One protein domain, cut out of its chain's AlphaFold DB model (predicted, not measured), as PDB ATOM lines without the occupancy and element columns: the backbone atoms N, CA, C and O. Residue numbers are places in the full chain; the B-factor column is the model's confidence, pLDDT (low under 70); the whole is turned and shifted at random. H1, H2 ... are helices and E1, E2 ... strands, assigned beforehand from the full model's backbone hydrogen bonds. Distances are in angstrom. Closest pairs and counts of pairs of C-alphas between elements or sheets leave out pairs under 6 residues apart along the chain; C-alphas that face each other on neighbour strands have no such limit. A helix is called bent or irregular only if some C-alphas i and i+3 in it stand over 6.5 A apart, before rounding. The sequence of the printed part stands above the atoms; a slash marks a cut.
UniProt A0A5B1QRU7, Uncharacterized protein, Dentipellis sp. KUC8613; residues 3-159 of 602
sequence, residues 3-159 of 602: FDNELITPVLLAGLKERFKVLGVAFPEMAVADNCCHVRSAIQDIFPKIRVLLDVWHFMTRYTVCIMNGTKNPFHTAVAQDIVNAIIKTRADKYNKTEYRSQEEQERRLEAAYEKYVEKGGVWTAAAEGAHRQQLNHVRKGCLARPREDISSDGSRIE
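What this domain is: This is residues 3 to 159 of the 602 residues of an uncharacterized protein of Dentipellis sp. KUC8613 (UniProt A0A5B1QRU7). The model is elongated and has two lobes: at one end the four helices H3, H4, H5 and H6 stand as the corners of a bundle, each running opposite to its two neighbours, and at the other a pair of parallel strands, E1 and E2, has H2 over one face, mostly over E2, with H1 packed on H2 and reaching away from the bundle. E2 leads almost at once into H3; a long loop, residues 91 to 102, lies between E3 and H5, and a long link, residues 141 to 155, leads from H6 to the short H7 near H3. The printed part has 157 residues with seven named helices and three named strands, in the order H1, E1, H2, E2, H3, H4, E3, H5, H6, H7; the class is mostly helix. The whole is compact by its radius of gyration of the C-alphas, 17.2 A, and its C-alphas span 58 by 33 by 27 A.

How they stand to each other: Start at H1, residues 10 to 22, which touches H2, residues 36 to 46: the closest C-alphas are those of Ala 14 and Ile 46, 6.4 A apart, and the two run the same way at a steep tilt of 50 degrees. Next look at E1, residues 30 to 33, and E2, residues 51 to 54, parallel neighbours at 29 degrees; N 31 and O 51 are 2.8 A apart and N 53 and O 31 are 2.8 A apart, within hydrogen-bond range. E1, H2 and E2 form a strand-helix-strand unit, two parallel neighbour strands with a helix between them along the chain, and its crossover is right-handed. The closest C-alphas of H2 and E2 are those of Cys 36 and Leu 54, 5.1 A apart. H3, residues 56 to 64, and H4, residues 76 to 87, are a helical hairpin; they touch at Met 60 and Ile 83, closest C-alphas 6.3 A apart, at a steep tilt of 42 degrees, opposite ways. E3, residues 88 to 90, pairs with no named strand, but lies antiparallel in a short pairing with residues 99 to 100. H5, residues 103 to 120, touches H4, closest C-alphas Ala 86 and Arg 109 at 4.8 A, at a shallow tilt of 23 degrees, opposite ways. H6, residues 127 to 140, makes a helical hairpin with H5: they touch, closest C-alphas Glu 107 and Val 139 at 6.1 A, at a shallow tilt of 15 degrees. H6 also touches H3, closest C-alphas Tyr 63 and Ala 131 at 6.7 A, at a shallow tilt of 25 degrees, opposite ways. H3 and H5 are apart, as are H4 and H6. H7, residues 156 to 159, is close to H3 but not clearly touching, with the C-alphas of Trp 57 and Ser 156 closest at 7.6 A. In H1 and H6 every O i to N i+4 pair is within hydrogen-bond range; in H2 it is 4 of 7, in H3 4 of 5, in H4 7 of 8 and in H5 13 of 14, while H7 is too short for such a pair.

Where its parts are: Find C-alpha 10 at (270.499, 247.510, 198.847); from there H1 runs 18.3 A to C-alpha 22. E1 is 10.1 A long and E2 9.9 A. H2, 15.2 A, is irregular: C-alphas 38 and 41 are 7.3 A apart. H3 covers 12.4 A, H4 17.4 A and E3 5.7 A. H5, the longest helix, starts at C-alpha 103 at (263.348, 271.106, 215.484) and runs 26.1 A. H6 is 20.2 A long, and H7, 5.3 A, ends at C-alpha 159 at (253.066, 263.494, 194.510).

The domain as a whole: The two C-alphas farthest apart are those of Val 22 and Gly 121, 57.9 A. The printed part has no cut. The long links are H3 to H4, E3 to H5 and H6 to H7. The mean pLDDT of the printed part is 84.6; look for values under 70 at residues 3 to 11, 94 and 154 to 159.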
ATOM      1  N   PHE A   3     261.712 258.546 197.607       38.53
ATOM      2  CA  PHE A   3     261.639 257.088 197.537       38.53
ATOM      3  C   PHE A   3     260.295 256.590 198.070       38.53
ATOM      4  O   PHE A   3     259.889 257.016 199.150       38.53
ATOM      5  N   ASP A   4     259.676 255.665 197.334       38.62
ATOM      6  CA  ASP A   4     258.545 254.856 197.796       38.62
ATOM      7  C   ASP A   4     259.056 253.642 198.588       38.62
ATOM      8  O   ASP A   4     260.111 253.077 198.276       38.62
ATOM      9  N   ASN A   5     258.321 253.254 199.633       42.56
ATOM     10  CA  ASN A   5     258.816 252.389 200.716       42.56
ATOM     11  C   ASN A   5     259.180 250.945 200.314       42.56
ATOM     12  O   ASN A   5     259.860 250.273 201.087       42.56
ATOM     13  N   GLU A   6     258.789 250.472 199.130       41.12
ATOM     14  CA  GLU A   6     258.929 249.059 198.734       41.12
ATOM     15  C   GLU A   6     260.060 248.781 197.731       41.12
ATOM     16  O   GLU A   6     260.383 247.628 197.455       41.12
ATOM     17  N   LEU A   7     260.711 249.825 197.205       49.94
ATOM     18  CA  LEU A   7     261.688 249.704 196.110       49.94
ATOM     19  C   LEU A   7     263.130 250.056 196.505       49.94
ATOM     20  O   LEU A   7     264.040 249.962 195.674       49.94
ATOM     21  N   ILE A   8     263.380 250.438 197.763       57.47
ATOM     22  CA  ILE A   8     264.740 250.718 198.245       57.47
ATOM     23  C   ILE A   8     265.462 249.399 198.517       57.47
ATOM     24  O   ILE A   8     265.552 248.920 199.646       57.47
ATOM     25  N   THR A   9     266.004 248.806 197.459       63.72
ATOM     26  CA  THR A   9     266.864 247.635 197.594       63.72
ATOM     27  C   THR A   9     268.310 248.061 197.865       63.72
ATOM     28  O   THR A   9     268.788 249.051 197.294       63.72
ATOM     29  N   PRO A  10     269.062 247.299 198.681       66.62
ATOM     30  CA  PRO A  10     270.499 247.510 198.847       66.62
ATOM     31  C   PRO A  10     271.258 247.510 197.514       66.62
ATOM     32  O   PRO A  10     272.231 248.243 197.370       66.62
ATOM     33  N   VAL A  11     270.783 246.741 196.525       68.38
ATOM     34  CA  VAL A  11     271.361 246.663 195.173       68.38
ATOM     35  C   VAL A  11     271.240 247.998 194.437       68.38
ATOM     36  O   VAL A  11     272.241 248.509 193.939       68.38
ATOM     37  N   LEU A  12     270.046 248.603 194.428       74.56
ATOM     38  CA  LEU A  12     269.813 249.903 193.792       74.56
ATOM     39  C   LEU A  12     270.681 251.001 194.422       74.56
ATOM     40  O   LEU A  12     271.349 251.760 193.721       74.56
ATOM     41  N   LEU A  13     270.697 251.076 195.757       79.38
ATOM     42  CA  LEU A  13     271.476 252.088 196.470       79.38
ATOM     43  C   LEU A  13     272.988 251.886 196.312       79.38
ATOM     44  O   LEU A  13     273.726 252.871 196.232       79.38
ATOM     45  N   ALA A  14     273.459 250.636 196.266       82.44
ATOM     46  CA  ALA A  14     274.866 250.324 196.045       82.44
ATOM     47  C   ALA A  14     275.331 250.756 194.649       82.44
ATOM     48  O   ALA A  14     276.377 251.400 194.549       82.44
ATOM     49  N   GLY A  15     274.536 250.489 193.606       82.44
ATOM     50  CA  GLY A  15     274.813 250.980 192.252       82.44
ATOM     51  C   GLY A  15     274.898 252.508 192.214       82.44
ATOM     52  O   GLY A  15     275.880 253.067 191.728       82.44
ATOM     53  N   LEU A  16     273.944 253.188 192.858       84.06
ATOM     54  CA  LEU A  16     273.932 254.650 192.939       84.06
ATOM     55  C   LEU A  16     275.152 255.229 193.662       84.06
ATOM     56  O   LEU A  16     275.712 256.252 193.259       84.06
ATOM     57  N   LYS A  17     275.593 254.573 194.737       87.44
ATOM     58  CA  LYS A  17     276.824 254.945 195.437       87.44
ATOM     59  C   LYS A  17     278.038 254.800 194.529       87.44
ATOM     60  O   LYS A  17     278.901 255.677 194.548       87.44
ATOM     61  N   GLU A  18     278.114 253.716 193.765       88.88
ATOM     62  CA  GLU A  18     279.225 253.481 192.848       88.88
ATOM     63  C   GLU A  18     279.250 254.518 191.729       88.88
ATOM     64  O   GLU A  18     280.286 255.134 191.491       88.88
ATOM     65  N   ARG A  19     278.094 254.848 191.148       86.62
ATOM     66  CA  ARG A  19     277.979 255.941 190.179       86.62
ATOM     67  C   ARG A  19     278.507 257.264 190.706       86.62
ATOM     68  O   ARG A  19     279.231 257.950 189.988       86.62
ATOM     69  N   PHE A  20     278.172 257.636 191.941       88.38
ATOM     70  CA  PHE A  20     278.689 258.871 192.528       88.38
ATOM     71  C   PHE A  20     280.209 258.856 192.694       88.38
ATOM     72  O   PHE A  20     280.842 259.880 192.444       88.38
ATOM     73  N   LYS A  21     280.807 257.707 193.033       89.75
ATOM     74  CA  LYS A  21     282.270 257.574 193.073       89.75
ATOM     75  C   LYS A  21     282.890 257.722 191.687       89.75
ATOM     76  O   LYS A  21     283.830 258.496 191.547       89.75
ATOM     77  N   VAL A  22     282.363 257.014 190.683       88.25
ATOM     78  CA  VAL A  22     282.900 257.042 189.311       88.25
ATOM     79  C   VAL A  22     282.793 258.445 188.711       88.25
ATOM     80  O   VAL A  22     283.725 258.917 188.069       88.25
ATOM     81  N   LEU A  23     281.691 259.146 188.980       84.69
ATOM     82  CA  LEU A  23     281.487 260.535 188.558       84.69
ATOM     83  C   LEU A  23     282.262 261.563 189.393       84.69
ATOM     84  O   LEU A  23     282.252 262.743 189.047       84.69
ATOM     85  N   GLY A  24     282.881 261.160 190.506       87.69
ATOM     86  CA  GLY A  24     283.556 262.077 191.425       87.69
ATOM     87  C   GLY A  24     282.626 263.116 192.063       87.69
ATOM     88  O   GLY A  24     283.083 264.196 192.431       87.69
ATOM     89  N   VAL A  25     281.324 262.826 192.184       85.75
ATOM     90  CA  VAL A  25     280.345 263.747 192.782       85.75
ATOM     91  C   VAL A  25     280.082 263.418 194.250       85.75
ATOM     92  O   VAL A  25     280.179 262.272 194.691       85.75
ATOM     93  N   ALA A  26     279.726 264.441 195.026       88.31
ATOM     94  CA  ALA A  26     279.429 264.285 196.444       88.31
ATOM     95  C   ALA A  26     278.211 263.376 196.683       88.31
ATOM     96  O   ALA A  26     277.215 263.420 195.958       88.31
ATOM     97  N   PHE A  27     278.278 262.577 197.750       91.25
ATOM     98  CA  PHE A  27     277.156 261.749 198.183       91.25
ATOM     99  C   PHE A  27     275.982 262.599 198.692       91.25
ATOM    100  O   PHE A  27     276.189 263.694 199.219       91.25
ATOM    101  N   PRO A  28     274.742 262.091 198.582       88.81
ATOM    102  CA  PRO A  28     273.552 262.809 199.008       88.81
ATOM    103  C   PRO A  28     273.562 263.061 200.518       88.81
ATOM    104  O   PRO A  28     273.806 262.158 201.318       88.81
ATOM    105  N   GLU A  29     273.225 264.288 200.904       89.94
ATOM    106  CA  GLU A  29     273.145 264.701 202.311       89.94
ATOM    107  C   GLU A  29     271.780 264.403 202.944       89.94
ATOM    108  O   GLU A  29     271.682 264.232 204.159       89.94
ATOM    109  N   MET A  30     270.717 264.315 202.135       90.25
ATOM    110  CA  MET A  30     269.355 264.064 202.613       90.25
ATOM    111  C   MET A  30     268.521 263.182 201.671       90.25
ATOM    112  O   MET A  30     268.576 263.305 200.443       90.25
ATOM    113  N   ALA A  31     267.688 262.330 202.264       88.25
ATOM    114  CA  ALA A  31     266.658 261.528 201.608       88.25
ATOM    115  C   ALA A  31     265.310 261.777 202.296       88.25
ATOM    116  O   ALA A  31     265.261 261.858 203.521       88.25
ATOM    117  N   VAL A  32     264.235 261.910 201.518       86.19
ATOM    118  CA  VAL A  32     262.872 262.094 202.040       86.19
ATOM    119  C   VAL A  32     262.061 260.863 201.660       86.19
ATOM    120  O   VAL A  32     262.103 260.452 200.501       86.19
ATOM    121  N   ALA A  33     261.377 260.278 202.638       82.06
ATOM    122  CA  ALA A  33     260.571 259.075 202.475       82.06
ATOM    123  C   ALA A  33     259.339 259.114 203.390       82.06
ATOM    124  O   ALA A  33     259.351 259.759 204.447       82.06
ATOM    125  N   ASP A  34     258.312 258.357 203.024       80.25
ATOM    126  CA  ASP A  34     257.021 258.363 203.719       80.25
ATOM    127  C   ASP A  34     257.091 257.606 205.052       80.25
ATOM    128  O   ASP A  34     256.542 258.039 206.070       80.25
ATOM    129  N   ASN A  35     257.873 256.519 205.100       77.31
ATOM    130  CA  ASN A  35     258.180 255.774 206.323       77.31
ATOM    131  C   ASN A  35     259.664 255.903 206.692       77.31
ATOM    132  O   ASN A  35     260.376 254.916 206.874       77.31
ATOM    133  N   CYS A  36     260.134 257.147 206.848       83.44
ATOM    134  CA  CYS A  36     261.550 257.476 207.064       83.44
ATOM    135  C   CYS A  36     262.287 256.606 208.099       83.44
ATOM    136  O   CYS A  36     263.445 256.266 207.884       83.44
ATOM    137  N   CYS A  37     261.649 256.234 209.215       83.50
ATOM    138  CA  CYS A  37     262.268 255.420 210.266       83.50
ATOM    139  C   CYS A  37     262.415 253.944 209.879       83.50
ATOM    140  O   CYS A  37     263.325 253.295 210.383       83.50
ATOM    141  N   HIS A  38     261.551 253.429 209.002       81.12
ATOM    142  CA  HIS A  38     261.598 252.048 208.529       81.12
ATOM    143  C   HIS A  38     262.753 251.855 207.542       81.12
ATOM    144  O   HIS A  38     263.586 250.971 207.707       81.12
ATOM    145  N   VAL A  39     262.876 252.768 206.575       79.81
ATOM    146  CA  VAL A  39     263.914 252.706 205.533       79.81
ATOM    147  C   VAL A  39     265.272 253.260 205.978       79.81
ATOM    148  O   VAL A  39     266.260 253.144 205.255       79.81
ATOM    149  N   ARG A  40     265.349 253.872 207.169       86.06
ATOM    150  CA  ARG A  40     266.544 254.582 207.648       86.06
ATOM    151  C   ARG A  40     267.799 253.717 207.619       86.06
ATOM    152  O   ARG A  40     268.802 254.173 207.080       86.06
ATOM    153  N   SER A  41     267.735 252.515 208.195       85.31
ATOM    154  CA  SER A  41     268.903 251.631 208.296       85.31
ATOM    155  C   SER A  41     269.423 251.275 206.909       85.31
ATOM    156  O   SER A  41     270.577 251.547 206.614       85.31
ATOM    157  N   ALA A  42     268.542 250.812 206.017       83.62
ATOM    158  CA  ALA A  42     268.914 250.406 204.663       83.62
ATOM    159  C   ALA A  42     269.611 251.527 203.873       83.62
ATOM    160  O   ALA A  42     270.585 251.284 203.162       83.62
ATOM    161  N   ILE A  43     269.143 252.773 204.014       87.12
ATOM    162  CA  ILE A  43     269.775 253.920 203.353       87.12
ATOM    163  C   ILE A  43     271.113 254.270 204.028       87.12
ATOM    164  O   ILE A  43     272.095 254.548 203.335       87.12
ATOM    165  N   GLN A  44     271.177 254.255 205.362       91.19
ATOM    166  CA  GLN A  44     272.381 254.608 206.121       91.19
ATOM    167  C   GLN A  44     273.502 253.570 206.003       91.19
ATOM    168  O   GLN A  44     274.669 253.958 205.994       91.19
ATOM    169  N   ASP A  45     273.174 252.292 205.821       89.75
ATOM    170  CA  ASP A  45     274.151 251.225 205.579       89.75
ATOM    171  C   ASP A  45     274.993 251.517 204.325       89.75
ATOM    172  O   ASP A  45     276.197 251.256 204.274       89.75
ATOM    173  N   ILE A  46     274.377 252.141 203.317       89.44
ATOM    174  CA  ILE A  46     275.049 252.532 202.077       89.44
ATOM    175  C   ILE A  46     275.618 253.954 202.165       89.44
ATOM    176  O   ILE A  46     276.770 254.179 201.772       89.44
ATOM    177  N   PHE A  47     274.860 254.903 202.719       92.38
ATOM    178  CA  PHE A  47     275.242 256.308 202.877       92.38
ATOM    179  C   PHE A  47     275.230 256.734 204.359       92.38
ATOM    180  O   PHE A  47     274.294 257.402 204.798       92.38
ATOM    181  N   PRO A  48     276.287 256.454 205.147       91.69
ATOM    182  CA  PRO A  48     276.263 256.647 206.605       91.69
ATOM    183  C   PRO A  48     276.001 258.080 207.080       91.69
ATOM    184  O   PRO A  48     275.515 258.299 208.186       91.69
ATOM    185  N   LYS A  49     276.333 259.077 206.251       91.62
ATOM    186  CA  LYS A  49     276.179 260.503 206.578       91.62
ATOM    187  C   LYS A  49     274.826 261.090 206.159       91.62
ATOM    188  O   LYS A  49     274.572 262.257 206.449       91.62
ATOM    189  N   ILE A  50     273.971 260.325 205.478       92.69
ATOM    190  CA  ILE A  50     272.704 260.840 204.955       92.69
ATOM    191  C   ILE A  50     271.683 261.070 206.076       92.69
ATOM    192  O   ILE A  50     271.520 260.262 206.999       92.69
ATOM    193  N   ARG A  51     270.941 262.174 205.979       91.81
ATOM    194  CA  ARG A  51     269.764 262.438 206.809       91.81
ATOM    195  C   ARG A  51     268.521 261.860 206.140       91.81
ATOM    196  O   ARG A  51     268.124 262.319 205.074       91.81
ATOM    197  N   VAL A  52     267.901 260.868 206.774       90.44
ATOM    198  CA  VAL A  52     266.634 260.278 206.313       90.44
ATOM    199  C   VAL A  52     265.471 260.969 207.017       90.44
ATOM    200  O   VAL A  52     265.354 260.916 208.244       90.44
ATOM    201  N   LEU A  53     264.635 261.630 206.227       91.81
ATOM    202  CA  LEU A  53     263.628 262.591 206.655       91.81
ATOM    203  C   LEU A  53     262.232 262.123 206.254       91.81
ATOM    204  O   LEU A  53     262.059 261.416 205.263       91.81
ATOM    205  N   LEU A  54     261.245 262.541 207.035       88.25
ATOM    206  CA  LEU A  54     259.838 262.268 206.809       88.25
ATOM    207  C   LEU A  54     259.258 263.254 205.797       88.25
ATOM    208  O   LEU A  54     259.545 264.464 205.829       88.25
ATOM    209  N   ASP A  55     258.423 262.716 204.921       85.88
ATOM    210  CA  ASP A  55     257.574 263.495 204.042       85.88
ATOM    211  C   ASP A  55     256.504 264.287 204.827       85.88
ATOM    212  O   ASP A  55     255.833 263.762 205.718       85.88
ATOM    213  N   VAL A  56     256.362 265.581 204.517       87.31
ATOM    214  CA  VAL A  56     255.461 266.479 205.269       87.31
ATOM    215  C   VAL A  56     253.997 266.181 204.957       87.31
ATOM    216  O   VAL A  56     253.151 266.324 205.842       87.31
ATOM    217  N   TRP A  57     253.691 265.764 203.725       82.25
ATOM    218  CA  TRP A  57     252.327 265.417 203.347       82.25
ATOM    219  C   TRP A  57     251.879 264.173 204.115       82.25
ATOM    220  O   TRP A  57     250.872 264.240 204.812       82.25
ATOM    221  N   HIS A  58     252.681 263.105 204.125       81.38
ATOM    222  CA  HIS A  58     252.380 261.892 204.892       81.38
ATOM    223  C   HIS A  58     252.273 262.154 206.396       81.38
ATOM    224  O   HIS A  58     251.374 261.637 207.060       81.38
ATOM    225  N   PHE A  59     253.147 263.002 206.940       88.62
ATOM    226  CA  PHE A  59     253.053 263.441 208.330       88.62
ATOM    227  C   PHE A  59     251.714 264.130 208.643       88.62
ATOM    228  O   PHE A  59     251.061 263.790 209.629       88.62
ATOM    229  N   MET A  60     251.281 265.074 207.800       89.06
ATOM    230  CA  MET A  60     249.993 265.759 207.945       89.06
ATOM    231  C   MET A  60     248.823 264.779 207.791       89.06
ATOM    232  O   MET A  60     247.891 264.809 208.595       89.06
ATOM    233  N   THR A  61     248.880 263.899 206.792       81.81
ATOM    234  CA  THR A  61     247.842 262.906 206.501       81.81
ATOM    235  C   THR A  61     247.582 261.995 207.701       81.81
ATOM    236  O   THR A  61     246.427 261.733 208.034       81.81
ATOM    237  N   ARG A  62     248.628 261.602 208.444       85.31
ATOM    238  CA  ARG A  62     248.484 260.823 209.689       85.31
ATOM    239  C   ARG A  62     247.688 261.538 210.787       85.31
ATOM    240  O   ARG A  62     247.082 260.867 211.613       85.31
ATOM    241  N   TYR A  63     247.646 262.873 210.799       86.62
ATOM    242  CA  TYR A  63     246.751 263.622 211.688       86.62
ATOM    243  C   TYR A  63     245.340 263.743 211.118       86.62
ATOM    244  O   TYR A  63     244.369 263.584 211.856       86.62
ATOM    245  N   THR A  64     245.195 264.027 209.820       84.62
ATOM    246  CA  THR A  64     243.874 264.281 209.226       84.62
ATOM    247  C   THR A  64     242.981 263.041 209.211       84.62
ATOM    248  O   THR A  64     241.766 263.172 209.366       84.62
ATOM    249  N   VAL A  65     243.555 261.832 209.137       82.25
ATOM    250  CA  VAL A  65     242.797 260.574 209.298       82.25
ATOM    251  C   VAL A  65     242.212 260.387 210.701       82.25
ATOM    252  O   VAL A  65     241.205 259.702 210.857       82.25
ATOM    253  N   CYS A  66     242.790 261.024 211.722       84.81
ATOM    254  CA  CYS A  66     242.301 260.970 213.100       84.81
ATOM    255  C   CYS A  66     241.238 262.040 213.407       84.81
ATOM    256  O   CYS A  66     240.855 262.213 214.565       84.81
ATOM    257  N   ILE A  67     240.762 262.782 212.403       84.25
ATOM    258  CA  ILE A  67     239.715 263.789 212.582       84.25
ATOM    259  C   ILE A  67     238.340 263.111 212.571       84.25
ATOM    260  O   ILE A  67     237.986 262.383 211.643       84.25
ATOM    261  N   MET A  68     237.525 263.385 213.590       81.94
ATOM    262  CA  MET A  68     236.141 262.919 213.704       81.94
ATOM    263  C   MET A  68     235.332 263.334 212.481       81.94
ATOM    264  O   MET A  68     235.322 264.506 212.127       81.94
ATOM    265  N   ASN A  69     234.608 262.402 211.860       77.56
ATOM    266  CA  ASN A  69     233.877 262.616 210.599       77.56
ATOM    267  C   ASN A  69     234.769 263.008 209.404       77.56
ATOM    268  O   ASN A  69     234.252 263.416 208.358       77.56
ATOM    269  N   GLY A  70     236.093 262.877 209.548       80.19
ATOM    270  CA  GLY A  70     237.096 263.184 208.540       80.19
ATOM    271  C   GLY A  70     236.852 264.536 207.888       80.19
ATOM    272  O   GLY A  70     236.872 265.589 208.520       80.19
ATOM    273  N   THR A  71     236.572 264.492 206.596       73.62
ATOM    274  CA  THR A  71     236.549 265.656 205.709       73.62
ATOM    275  C   THR A  71     235.239 266.435 205.804       73.62
ATOM    276  O   THR A  71     235.169 267.594 205.408       73.62
ATOM    277  N   LYS A  72     234.216 265.840 206.434       79.06
ATOM    278  CA  LYS A  72     232.969 266.516 206.813       79.06
ATOM    279  C   LYS A  72     233.117 267.344 208.094       79.06
ATOM    280  O   LYS A  72     232.188 268.066 208.453       79.06
ATOM    281  N   ASN A  73     234.242 267.236 208.807       82.62
ATOM    282  CA  ASN A  73     234.493 268.047 209.993       82.62
ATOM    283  C   ASN A  73     234.779 269.503 209.591       82.62
ATOM    284  O   ASN A  73     235.695 269.735 208.798       82.62
ATOM    285  N   PRO A  74     234.089 270.505 210.167       87.75
ATOM    286  CA  PRO A  74     234.324 271.911 209.836       87.75
ATOM    287  C   PRO A  74     235.751 272.384 210.158       87.75
ATOM    288  O   PRO A  74     236.206 273.385 209.607       87.75
ATOM    289  N   PHE A  75     236.475 271.676 211.031       88.38
ATOM    290  CA  PHE A  75     237.852 272.002 211.392       88.38
ATOM    291  C   PHE A  75     238.904 271.274 210.555       88.38
ATOM    292  O   PHE A  75     240.081 271.574 210.727       88.38
ATOM    293  N   HIS A  76     238.522 270.387 209.630       87.06
ATOM    294  CA  HIS A  76     239.458 269.566 208.856       87.06
ATOM    295  C   HIS A  76     240.586 270.389 208.211       87.06
ATOM    296  O   HIS A  76     241.770 270.156 208.458       87.06
ATOM    297  N   THR A  77     240.221 271.414 207.438       84.94
ATOM    298  CA  THR A  77     241.183 272.286 206.748       84.94
ATOM    299  C   THR A  77     242.029 273.104 207.721       84.94
ATOM    300  O   THR A  77     243.219 273.299 207.488       84.94
ATOM    301  N   ALA A  78     241.436 273.565 208.826       88.75
ATOM    302  CA  ALA A  78     242.152 274.339 209.835       88.75
ATOM    303  C   ALA A  78     243.204 273.479 210.553       88.75
ATOM    304  O   ALA A  78     244.340 273.916 210.708       88.75
ATOM    305  N   VAL A  79     242.849 272.241 210.915       89.25
ATOM    306  CA  VAL A  79     243.765 271.270 211.526       89.25
ATOM    307  C   VAL A  79     244.924 270.976 210.580       89.25
ATOM    308  O   VAL A  79     246.078 271.121 210.972       89.25
ATOM    309  N   ALA A  80     244.639 270.624 209.322       88.69
ATOM    310  CA  ALA A  80     245.676 270.351 208.328       88.69
ATOM    311  C   ALA A  80     246.644 271.537 208.176       88.69
ATOM    312  O   ALA A  80     247.863 271.363 208.148       88.69
ATOM    313  N   GLN A  81     246.106 272.759 208.133       90.69
ATOM    314  CA  GLN A  81     246.907 273.971 208.029       90.69
ATOM    315  C   GLN A  81     247.788 274.199 209.264       90.69
ATOM    316  O   GLN A  81     248.968 274.503 209.102       90.69
ATOM    317  N   ASP A  82     247.245 274.039 210.471       93.69
ATOM    318  CA  ASP A  82     247.975 274.251 211.723       93.69
ATOM    319  C   ASP A  82     249.075 273.200 211.931       93.69
ATOM    320  O   ASP A  82     250.194 273.560 212.299       93.69
ATOM    321  N   ILE A  83     248.806 271.931 211.599       94.25
ATOM    322  CA  ILE A  83     249.802 270.850 211.633       94.25
ATOM    323  C   ILE A  83     250.942 271.126 210.643       94.25
ATOM    324  O   ILE A  83     252.113 271.022 211.002       94.25
ATOM    325  N   VAL A  84     250.637 271.545 209.409       91.88
ATOM    326  CA  VAL A  84     251.682 271.902 208.435       91.88
ATOM    327  C   VAL A  84     252.459 273.143 208.880       91.88
ATOM    328  O   VAL A  84     253.681 273.169 208.763       91.88
ATOM    329  N   ASN A  85     251.785 274.164 209.416       93.50
ATOM    330  CA  ASN A  85     252.412 275.400 209.897       93.50
ATOM    331  C   ASN A  85     253.285 275.191 211.147       93.50
ATOM    332  O   ASN A  85     254.149 276.029 211.440       93.50
ATOM    333  N   ALA A  86     253.070 274.101 211.889       95.94
ATOM    334  CA  ALA A  86     253.970 273.681 212.956       95.94
ATOM    335  C   ALA A  86     255.335 273.255 212.401       95.94
ATOM    336  O   ALA A  86     256.351 273.505 213.039       95.94
ATOM    337  N   ILE A  87     255.377 272.694 211.189       94.88
ATOM    338  CA  ILE A  87     256.609 272.212 210.554       94.88
ATOM    339  C   ILE A  87     257.236 273.263 209.632       94.88
ATOM    340  O   ILE A  87     258.437 273.538 209.692       94.88
ATOM    341  N   ILE A  88     256.412 273.868 208.779       92.44
ATOM    342  CA  ILE A  88     256.820 274.794 207.726       92.44
ATOM    343  C   ILE A  88     256.635 276.234 208.205       92.44
ATOM    344  O   ILE A  88     255.587 276.618 208.734       92.44
ATOM    345  N   LYS A  89     257.665 277.056 207.997       90.62
ATOM    346  CA  LYS A  89     257.625 278.493 208.270       90.62
ATOM    347  C   LYS A  89     256.984 279.248 207.111       90.62
ATOM    348  O   LYS A  89     256.045 280.009 207.337       90.62
ATOM    349  N   THR A  90     257.465 278.983 205.900       86.62
ATOM    350  CA  THR A  90     257.026 279.633 204.663       86.62
ATOM    351  C   THR A  90     256.859 278.559 203.597       86.62
ATOM    352  O   THR A  90     257.765 277.760 203.373       86.62
ATOM    353  N   ARG A  91     255.688 278.495 202.956       83.12
ATOM    354  CA  ARG A  91     255.442 277.531 201.871       83.12
ATOM    355  C   ARG A  91     256.142 277.980 200.592       83.12
ATOM    356  O   ARG A  91     256.237 279.178 200.347       83.12
ATOM    357  N   ALA A  92     256.569 277.021 199.771       78.88
ATOM    358  CA  ALA A  92     257.081 277.321 198.442       78.88
ATOM    359  C   ALA A  92     256.050 278.086 197.598       78.88
ATOM    360  O   ALA A  92     254.851 277.796 197.628       78.88
ATOM    361  N   ASP A  93     256.548 279.021 196.797       77.69
ATOM    362  CA  ASP A  93     255.791 279.718 195.766       77.69
ATOM    363  C   ASP A  93     256.512 279.591 194.410       77.69
ATOM    364  O   ASP A  93     257.368 278.727 194.211       77.69
ATOM    365  N   LYS A  94     256.132 280.407 193.421       67.44
ATOM    366  CA  LYS A  94     256.727 280.357 192.078       67.44
ATOM    367  C   LYS A  94     258.233 280.676 192.067       67.44
ATOM    368  O   LYS A  94     258.928 280.238 191.152       67.44
ATOM    369  N   TYR A  95     258.707 281.451 193.034       73.12
ATOM    370  CA  TYR A  95     260.053 282.013 193.092       73.12
ATOM    371  C   TYR A  95     260.841 281.523 194.314       73.12
ATOM    372  O   TYR A  95     262.063 281.424 194.245       73.12
ATOM    373  N   ASN A  96     260.149 281.169 195.397       77.12
ATOM    374  CA  ASN A  96     260.740 280.819 196.681       77.12
ATOM    375  C   ASN A  96     260.531 279.339 197.019       77.12
ATOM    376  O   ASN A  96     259.483 278.752 196.738       77.12
ATOM    377  N   LYS A  97     261.541 278.733 197.650       81.31
ATOM    378  CA  LYS A  97     261.479 277.362 198.179       81.31
ATOM    379  C   LYS A  97     260.853 277.365 199.577       81.31
ATOM    380  O   LYS A  97     260.736 278.406 200.213       81.31
ATOM    381  N   THR A  98     260.425 276.191 200.033       85.56
ATOM    382  CA  THR A  98     259.852 276.011 201.371       85.56
ATOM    383  C   THR A  98     260.916 276.234 202.444       85.56
ATOM    384  O   THR A  98     261.952 275.572 202.413       85.56
ATOM    385  N   GLU A  99     260.618 277.100 203.412       89.75
ATOM    386  CA  GLU A  99     261.424 277.309 204.619       89.75
ATOM    387  C   GLU A  99     260.845 276.496 205.777       89.75
ATOM    388  O   GLU A  99     259.635 276.542 206.043       89.75
ATOM    389  N   TYR A 100     261.698 275.789 206.509       92.75
ATOM    390  CA  TYR A 100     261.309 274.935 207.621       92.75
ATOM    391  C   TYR A 100     261.626 275.601 208.955       92.75
ATOM    392  O   TYR A 100     262.469 276.488 209.083       92.75
ATOM    393  N   ARG A 101     260.892 275.196 209.989       94.06
ATOM    394  CA  ARG A 101     261.180 275.614 211.364       94.06
ATOM    395  C   ARG A 101     262.284 274.742 211.959       94.06
ATOM    396  O   ARG A 101     262.456 273.600 211.529       94.06
ATOM    397  N   SER A 102     262.993 275.263 212.965       94.69
ATOM    398  CA  SER A 102     263.944 274.461 213.747       94.69
ATOM    399  C   SER A 102     263.217 273.343 214.489       94.69
ATOM    400  O   SER A 102     262.023 273.456 214.763       94.69
ATOM    401  N   GLN A 103     263.932 272.274 214.829       95.38
ATOM    402  CA  GLN A 103     263.348 271.106 215.484       95.38
ATOM    403  C   GLN A 103     262.600 271.464 216.780       95.38
ATOM    404  O   GLN A 103     261.502 270.968 217.015       95.38
ATOM    405  N   GLU A 104     263.156 272.368 217.584       95.50
ATOM    406  CA  GLU A 104     262.577 272.814 218.855       95.50
ATOM    407  C   GLU A 104     261.262 273.570 218.631       95.50
ATOM    408  O   GLU A 104     260.276 273.371 219.342       95.50
ATOM    409  N   GLU A 105     261.222 274.419 217.603       96.31
ATOM    410  CA  GLU A 105     260.017 275.163 217.250       96.31
ATOM    411  C   GLU A 105     258.953 274.249 216.626       96.31
ATOM    412  O   GLU A 105     257.760 274.469 216.847       96.31
ATOM    413  N   GLN A 106     259.368 273.220 215.876       97.44
ATOM    414  CA  GLN A 106     258.463 272.195 215.353       97.44
ATOM    415  C   GLN A 106     257.767 271.444 216.488       97.44
ATOM    416  O   GLN A 106     256.548 271.290 216.450       97.44
ATOM    417  N   GLU A 107     258.522 271.016 217.505       97.38
ATOM    418  CA  GLU A 107     257.991 270.298 218.667       97.38
ATOM    419  C   GLU A 107     256.970 271.154 219.420       97.38
ATOM    420  O   GLU A 107     255.797 270.789 219.510       97.38
ATOM    421  N   ARG A 108     257.386 272.355 219.839       97.88
ATOM    422  CA  ARG A 108     256.545 273.289 220.598       97.88
ATOM    423  C   ARG A 108     255.251 273.644 219.867       97.88
ATOM    424  O   ARG A 108     254.186 273.741 220.474       97.88
ATOM    425  N   ARG A 109     255.324 273.895 218.555       97.38
ATOM    426  CA  ARG A 109     254.137 274.253 217.764       97.38
ATOM    427  C   ARG A 109     253.227 273.068 217.500       97.38
ATOM    428  O   ARG A 109     252.021 273.276 217.407       97.38
ATOM    429  N   LEU A 110     253.778 271.868 217.341       97.69
ATOM    430  CA  LEU A 110     252.979 270.671 217.111       97.69
ATOM    431  C   LEU A 110     252.166 270.307 218.355       97.69
ATOM    432  O   LEU A 110     250.985 269.989 218.223       97.69
ATOM    433  N   GLU A 111     252.773 270.402 219.540       97.06
ATOM    434  CA  GLU A 111     252.081 270.239 220.826       97.06
ATOM    435  C   GLU A 111     250.953 271.273 220.956       97.06
ATOM    436  O   GLU A 111     249.788 270.895 221.074       97.06
ATOM    437  N   ALA A 112     251.259 272.562 220.764       96.50
ATOM    438  CA  ALA A 112     250.257 273.629 220.833       96.50
ATOM    439  C   ALA A 112     249.112 273.461 219.813       96.50
ATOM    440  O   ALA A 112     247.951 273.743 220.115       96.50
ATOM    441  N   ALA A 113     249.415 273.007 218.592       96.19
ATOM    442  CA  ALA A 113     248.403 272.742 217.574       96.19
ATOM    443  C   ALA A 113     247.498 271.570 217.977       96.19
ATOM    444  O   ALA A 113     246.287 271.653 217.795       96.19
ATOM    445  N   TYR A 114     248.057 270.495 218.535       95.88
ATOM    446  CA  TYR A 114     247.277 269.345 218.985       95.88
ATOM    447  C   TYR A 114     246.366 269.699 220.165       95.88
ATOM    448  O   TYR A 114     245.157 269.460 220.086       95.88
ATOM    449  N   GLU A 115     246.919 270.334 221.202       94.81
ATOM    450  CA  GLU A 115     246.202 270.751 222.414       94.81
ATOM    451  C   GLU A 115     245.040 271.695 222.100       94.81
ATOM    452  O   GLU A 115     243.920 271.465 222.556       94.81
ATOM    453  N   LYS A 116     245.247 272.668 221.200       95.50
ATOM    454  CA  LYS A 116     244.195 273.573 220.707       95.50
ATOM    455  C   LYS A 116     242.933 272.836 220.244       95.50
ATOM    456  O   LYS A 116     241.821 273.338 220.411       95.50
ATOM    457  N   TYR A 117     243.083 271.674 219.608       94.00
ATOM    458  CA  TYR A 117     241.957 270.884 219.100       94.00
ATOM    459  C   TYR A 117     241.464 269.820 220.088       94.00
ATOM    460  O   TYR A 117     240.316 269.391 219.970       94.00
ATOM    461  N   VAL A 118     242.278 269.447 221.082       92.06
ATOM    462  CA  VAL A 118     241.825 268.687 222.258       92.06
ATOM    463  C   VAL A 118     240.868 269.544 223.087       92.06
ATOM    464  O   VAL A 118     239.741 269.122 223.328       92.06
ATOM    465  N   GLU A 119     241.267 270.771 223.435       90.69
ATOM    466  CA  GLU A 119     240.452 271.719 224.214       90.69
ATOM    467  C   GLU A 119     239.127 272.057 223.528       90.69
ATOM    468  O   GLU A 119     238.101 272.251 224.179       90.69
ATOM    469  N   LYS A 120     239.132 272.108 222.192       89.81
ATOM    470  CA  LYS A 120     237.943 272.440 221.406       89.81
ATOM    471  C   LYS A 120     236.858 271.360 221.454       89.81
ATOM    472  O   LYS A 120     235.685 271.690 221.297       89.81
ATOM    473  N   GLY A 121     237.243 270.097 221.648       87.56
ATOM    474  CA  GLY A 121     236.336 268.949 221.617       87.56
ATOM    475  C   GLY A 121     235.743 268.661 220.226       87.56
ATOM    476  O   GLY A 121     235.669 269.518 219.348       87.56
ATOM    477  N   GLY A 122     235.336 267.411 219.983       85.38
ATOM    478  CA  GLY A 122     234.653 267.009 218.738       85.38
ATOM    479  C   GLY A 122     235.505 267.029 217.458       85.38
ATOM    480  O   GLY A 122     234.974 266.817 216.366       85.38
ATOM    481  N   VAL A 123     236.816 267.271 217.572       89.38
ATOM    482  CA  VAL A 123     237.760 267.260 216.442       89.38
ATOM    483  C   VAL A 123     238.484 265.927 216.335       89.38
ATOM    484  O   VAL A 123     238.523 265.357 215.254       89.38
ATOM    485  N   TRP A 124     239.019 265.409 217.438       91.25
ATOM    486  CA  TRP A 124     239.854 264.209 217.445       91.25
ATOM    487  C   TRP A 124     239.076 262.922 217.735       91.25
ATOM    488  O   TRP A 124     238.202 262.888 218.606       91.25
ATOM    489  N   THR A 125     239.425 261.849 217.024       88.00
ATOM    490  CA  THR A 125     239.069 260.474 217.397       88.00
ATOM    491  C   THR A 125     239.973 259.996 218.540       88.00
ATOM    492  O   THR A 125     241.014 260.597 218.818       88.00
ATOM    493  N   ALA A 126     239.625 258.887 219.192       80.31
ATOM    494  CA  ALA A 126     240.458 258.284 220.232       80.31
ATOM    495  C   ALA A 126     241.841 257.846 219.703       80.31
ATOM    496  O   ALA A 126     242.814 257.835 220.449       80.31
ATOM    497  N   ALA A 127     241.961 257.563 218.400       79.88
ATOM    498  CA  ALA A 127     243.236 257.221 217.771       79.88
ATOM    499  C   ALA A 127     244.217 258.407 217.662       79.88
ATOM    500  O   ALA A 127     245.421 258.201 217.490       79.88
ATOM    501  N   ALA A 128     243.730 259.649 217.779       87.38
ATOM    502  CA  ALA A 128     244.553 260.845 217.624       87.38
ATOM    503  C   ALA A 128     245.670 260.950 218.674       87.38
ATOM    504  O   ALA A 128     246.727 261.494 218.375       87.38
ATOM    505  N   GLU A 129     245.461 260.433 219.888       86.50
ATOM    506  CA  GLU A 129     246.479 260.431 220.949       86.50
ATOM    507  C   GLU A 129     247.688 259.564 220.568       86.50
ATOM    508  O   GLU A 129     248.840 260.001 220.650       86.50
ATOM    509  N   GLY A 130     247.427 258.349 220.074       81.44
ATOM    510  CA  GLY A 130     248.462 257.438 219.585       81.44
ATOM    511  C   GLY A 130     249.217 258.021 218.391       81.44
ATOM    512  O   GLY A 130     250.452 258.078 218.409       81.44
ATOM    513  N   ALA A 131     248.474 258.532 217.403       85.81
ATOM    514  CA  ALA A 131     249.040 259.178 216.223       85.81
ATOM    515  C   ALA A 131     249.896 260.398 216.594       85.81
ATOM    516  O   ALA A 131     251.019 260.525 216.103       85.81
ATOM    517  N   HIS A 132     249.414 261.253 217.508       93.69
ATOM    518  CA  HIS A 132     250.145 262.428 217.969       93.69
ATOM    519  C   HIS A 132     251.449 262.041 218.664       93.69
ATOM    520  O   HIS A 132     252.502 262.561 218.306       93.69
ATOM    521  N   ARG A 133     251.424 261.072 219.586       90.81
ATOM    522  CA  ARG A 133     252.633 260.591 220.271       90.81
ATOM    523  C   ARG A 133     253.675 260.039 219.292       90.81
ATOM    524  O   ARG A 133     254.869 260.307 219.440       90.81
ATOM    525  N   GLN A 134     253.242 259.275 218.290       87.62
ATOM    526  CA  GLN A 134     254.133 258.728 217.263       87.62
ATOM    527  C   GLN A 134     254.727 259.841 216.385       87.62
ATOM    528  O   GLN A 134     255.937 259.874 216.158       87.62
ATOM    529  N   GLN A 135     253.896 260.778 215.927       91.94
ATOM    530  CA  GLN A 135     254.308 261.902 215.088       91.94
ATOM    531  C   GLN A 135     255.236 262.874 215.833       91.94
ATOM    532  O   GLN A 135     256.250 263.306 215.283       91.94
ATOM    533  N   LEU A 136     254.977 263.131 217.114       94.50
ATOM    534  CA  LEU A 136     255.850 263.923 217.978       94.50
ATOM    535  C   LEU A 136     257.228 263.266 218.151       94.50
ATOM    536  O   LEU A 136     258.250 263.946 218.121       94.50
ATOM    537  N   ASN A 137     257.292 261.931 218.233       93.31
ATOM    538  CA  ASN A 137     258.564 261.200 218.238       93.31
ATOM    539  C   ASN A 137     259.347 261.399 216.923       93.31
ATOM    540  O   ASN A 137     260.570 261.536 216.944       93.31
ATOM    541  N   HIS A 138     258.669 261.473 215.772       93.06
ATOM    542  CA  HIS A 138     259.335 261.827 214.514       93.06
ATOM    543  C   HIS A 138     259.933 263.239 214.559       93.06
ATOM    544  O   HIS A 138     261.080 263.409 214.141       93.06
ATOM    545  N   VAL A 139     259.211 264.224 215.097       95.19
ATOM    546  CA  VAL A 139     259.733 265.591 215.269       95.19
ATOM    547  C   VAL A 139     260.939 265.611 216.210       95.19
ATOM    548  O   VAL A 139     261.992 266.111 215.825       95.19
ATOM    549  N   ARG A 140     260.848 264.963 217.378       94.62
ATOM    550  CA  ARG A 140     261.945 264.843 218.362       94.62
ATOM    551  C   ARG A 140     263.196 264.149 217.822       94.62
ATOM    552  O   ARG A 140     264.303 264.399 218.284       94.62
ATOM    553  N   LYS A 141     263.040 263.263 216.839       92.50
ATOM    554  CA  LYS A 141     264.155 262.614 216.131       92.50
ATOM    555  C   LYS A 141     264.742 263.472 215.006       92.50
ATOM    556  O   LYS A 141     265.640 263.001 214.306       92.50
ATOM    557  N   GLY A 142     264.209 264.673 214.782       92.88
ATOM    558  CA  GLY A 142     264.602 265.562 213.693       92.88
ATOM    559  C   GLY A 142     264.147 265.079 212.315       92.88
ATOM    560  O   GLY A 142     264.684 265.529 211.309       92.88
ATOM    561  N   CYS A 143     263.165 264.172 212.221       93.12
ATOM    562  CA  CYS A 143     262.727 263.620 210.933       93.12
ATOM    563  C   CYS A 143     262.123 264.689 210.007       93.12
ATOM    564  O   CYS A 143     262.085 264.497 208.796       93.12
ATOM    565  N   LEU A 144     261.645 265.808 210.550       92.44
ATOM    566  CA  LEU A 144     261.030 266.901 209.790       92.44
ATOM    567  C   LEU A 144     261.907 268.162 209.730       92.44
ATOM    568  O   LEU A 144     261.599 269.084 208.976       92.44
ATOM    569  N   ALA A 145     263.033 268.185 210.445       92.12
ATOM    570  CA  ALA A 145     264.000 269.275 210.407       92.12
ATOM    571  C   ALA A 145     264.929 269.103 209.195       92.12
ATOM    572  O   ALA A 145     265.663 268.117 209.092       92.12
ATOM    573  N   ARG A 146     264.871 270.033 208.234       90.12
ATOM    574  CA  ARG A 146     265.675 269.932 207.011       90.12
ATOM    575  C   ARG A 146     267.108 270.417 207.261       90.12
ATOM    576  O   ARG A 146     267.279 271.525 207.755       90.12
ATOM    577  N   PRO A 147     268.141 269.634 206.889       87.56
ATOM    578  CA  PRO A 147     269.527 270.096 206.955       87.56
ATOM    579  C   PRO A 147     269.846 271.108 205.848       87.56
ATOM    580  O   PRO A 147     270.766 271.903 206.005       87.56
ATOM    581  N   ARG A 148     269.091 271.083 204.738       83.25
ATOM    582  CA  ARG A 148     269.177 272.076 203.668       83.25
ATOM    583  C   ARG A 148     267.805 272.425 203.100       83.25
ATOM    584  O   ARG A 148     266.927 271.568 202.999       83.25
ATOM    585  N   GLU A 149     267.669 273.674 202.675       82.56
ATOM    586  CA  GLU A 149     266.439 274.248 202.100       82.56
ATOM    587  C   GLU A 149     266.659 274.776 200.671       82.56
ATOM    588  O   GLU A 149     265.731 275.194 199.978       82.56
ATOM    589  N   ASP A 150     267.898 274.686 200.184       74.94
ATOM    590  CA  ASP A 150     268.295 275.036 198.824       74.94
ATOM    591  C   ASP A 150     267.748 274.050 197.776       74.94
ATOM    592  O   ASP A 150     267.848 274.313 196.580       74.94
ATOM    593  N   ILE A 151     267.135 272.935 198.180       75.25
ATOM    594  CA  ILE A 151     266.476 271.972 197.293       75.25
ATOM    595  C   ILE A 151     265.043 271.726 197.771       75.25
ATOM    596  O   ILE A 151     264.785 271.532 198.959       75.25
ATOM    597  N   SER A 152     264.101 271.679 196.827       72.88
ATOM    598  CA  SER A 152     262.709 271.316 197.107       72.88
ATOM    599  C   SER A 152     262.612 269.904 197.699       72.88
ATOM    600  O   SER A 152     263.021 268.926 197.071       72.88
ATOM    601  N   SER A 153     262.063 269.807 198.910       75.19
ATOM    602  CA  SER A 153     261.986 268.582 199.727       75.19
ATOM    603  C   SER A 153     260.663 268.458 200.506       75.19
ATOM    604  O   SER A 153     260.567 267.735 201.498       75.19
ATOM    605  N   ASP A 154     259.651 269.201 200.064       66.12
ATOM    606  CA  ASP A 154     258.348 269.444 200.695       66.12
ATOM    607  C   ASP A 154     257.257 268.429 200.309       66.12
ATOM    608  O   ASP A 154     256.077 268.688 200.524       66.12
ATOM    609  N   GLY A 155     257.625 267.292 199.710       62.62
ATOM    610  CA  GLY A 155     256.690 266.213 199.351       62.62
ATOM    611  C   GLY A 155     255.865 266.445 198.090       62.62
ATOM    612  O   GLY A 155     255.660 265.530 197.298       62.62
ATOM    613  N   SER A 156     255.502 267.700 197.805       62.47
ATOM    614  CA  SER A 156     254.700 268.101 196.635       62.47
ATOM    615  C   SER A 156     255.242 267.580 195.292       62.47
ATOM    616  O   SER A 156     254.495 267.312 194.349       62.47
ATOM    617  N   ARG A 157     256.565 267.409 195.191       62.91
ATOM    618  CA  ARG A 157     257.254 266.902 193.997       62.91
ATOM    619  C   ARG A 157     257.199 265.383 193.848       62.91
ATOM    620  O   ARG A 157     257.334 264.945 192.705       62.91
ATOM    621  N   ILE A 158     257.049 264.641 194.947       62.44
ATOM    622  CA  ILE A 158     256.855 263.181 194.979       62.44
ATOM    623  C   ILE A 158     255.454 262.884 194.445       62.44
ATOM    624  O   ILE A 158     255.314 262.227 193.418       62.44
ATOM    625  N   GLU A 159     254.450 263.571 194.989       64.12
ATOM    626  CA  GLU A 159     253.066 263.494 194.510       64.12
ATOM    627  C   GLU A 159     252.911 263.946 193.056       64.12
ATOM    628  O   GLU A 159     252.223 263.326 192.245       64.12
TER     629      GLU A 159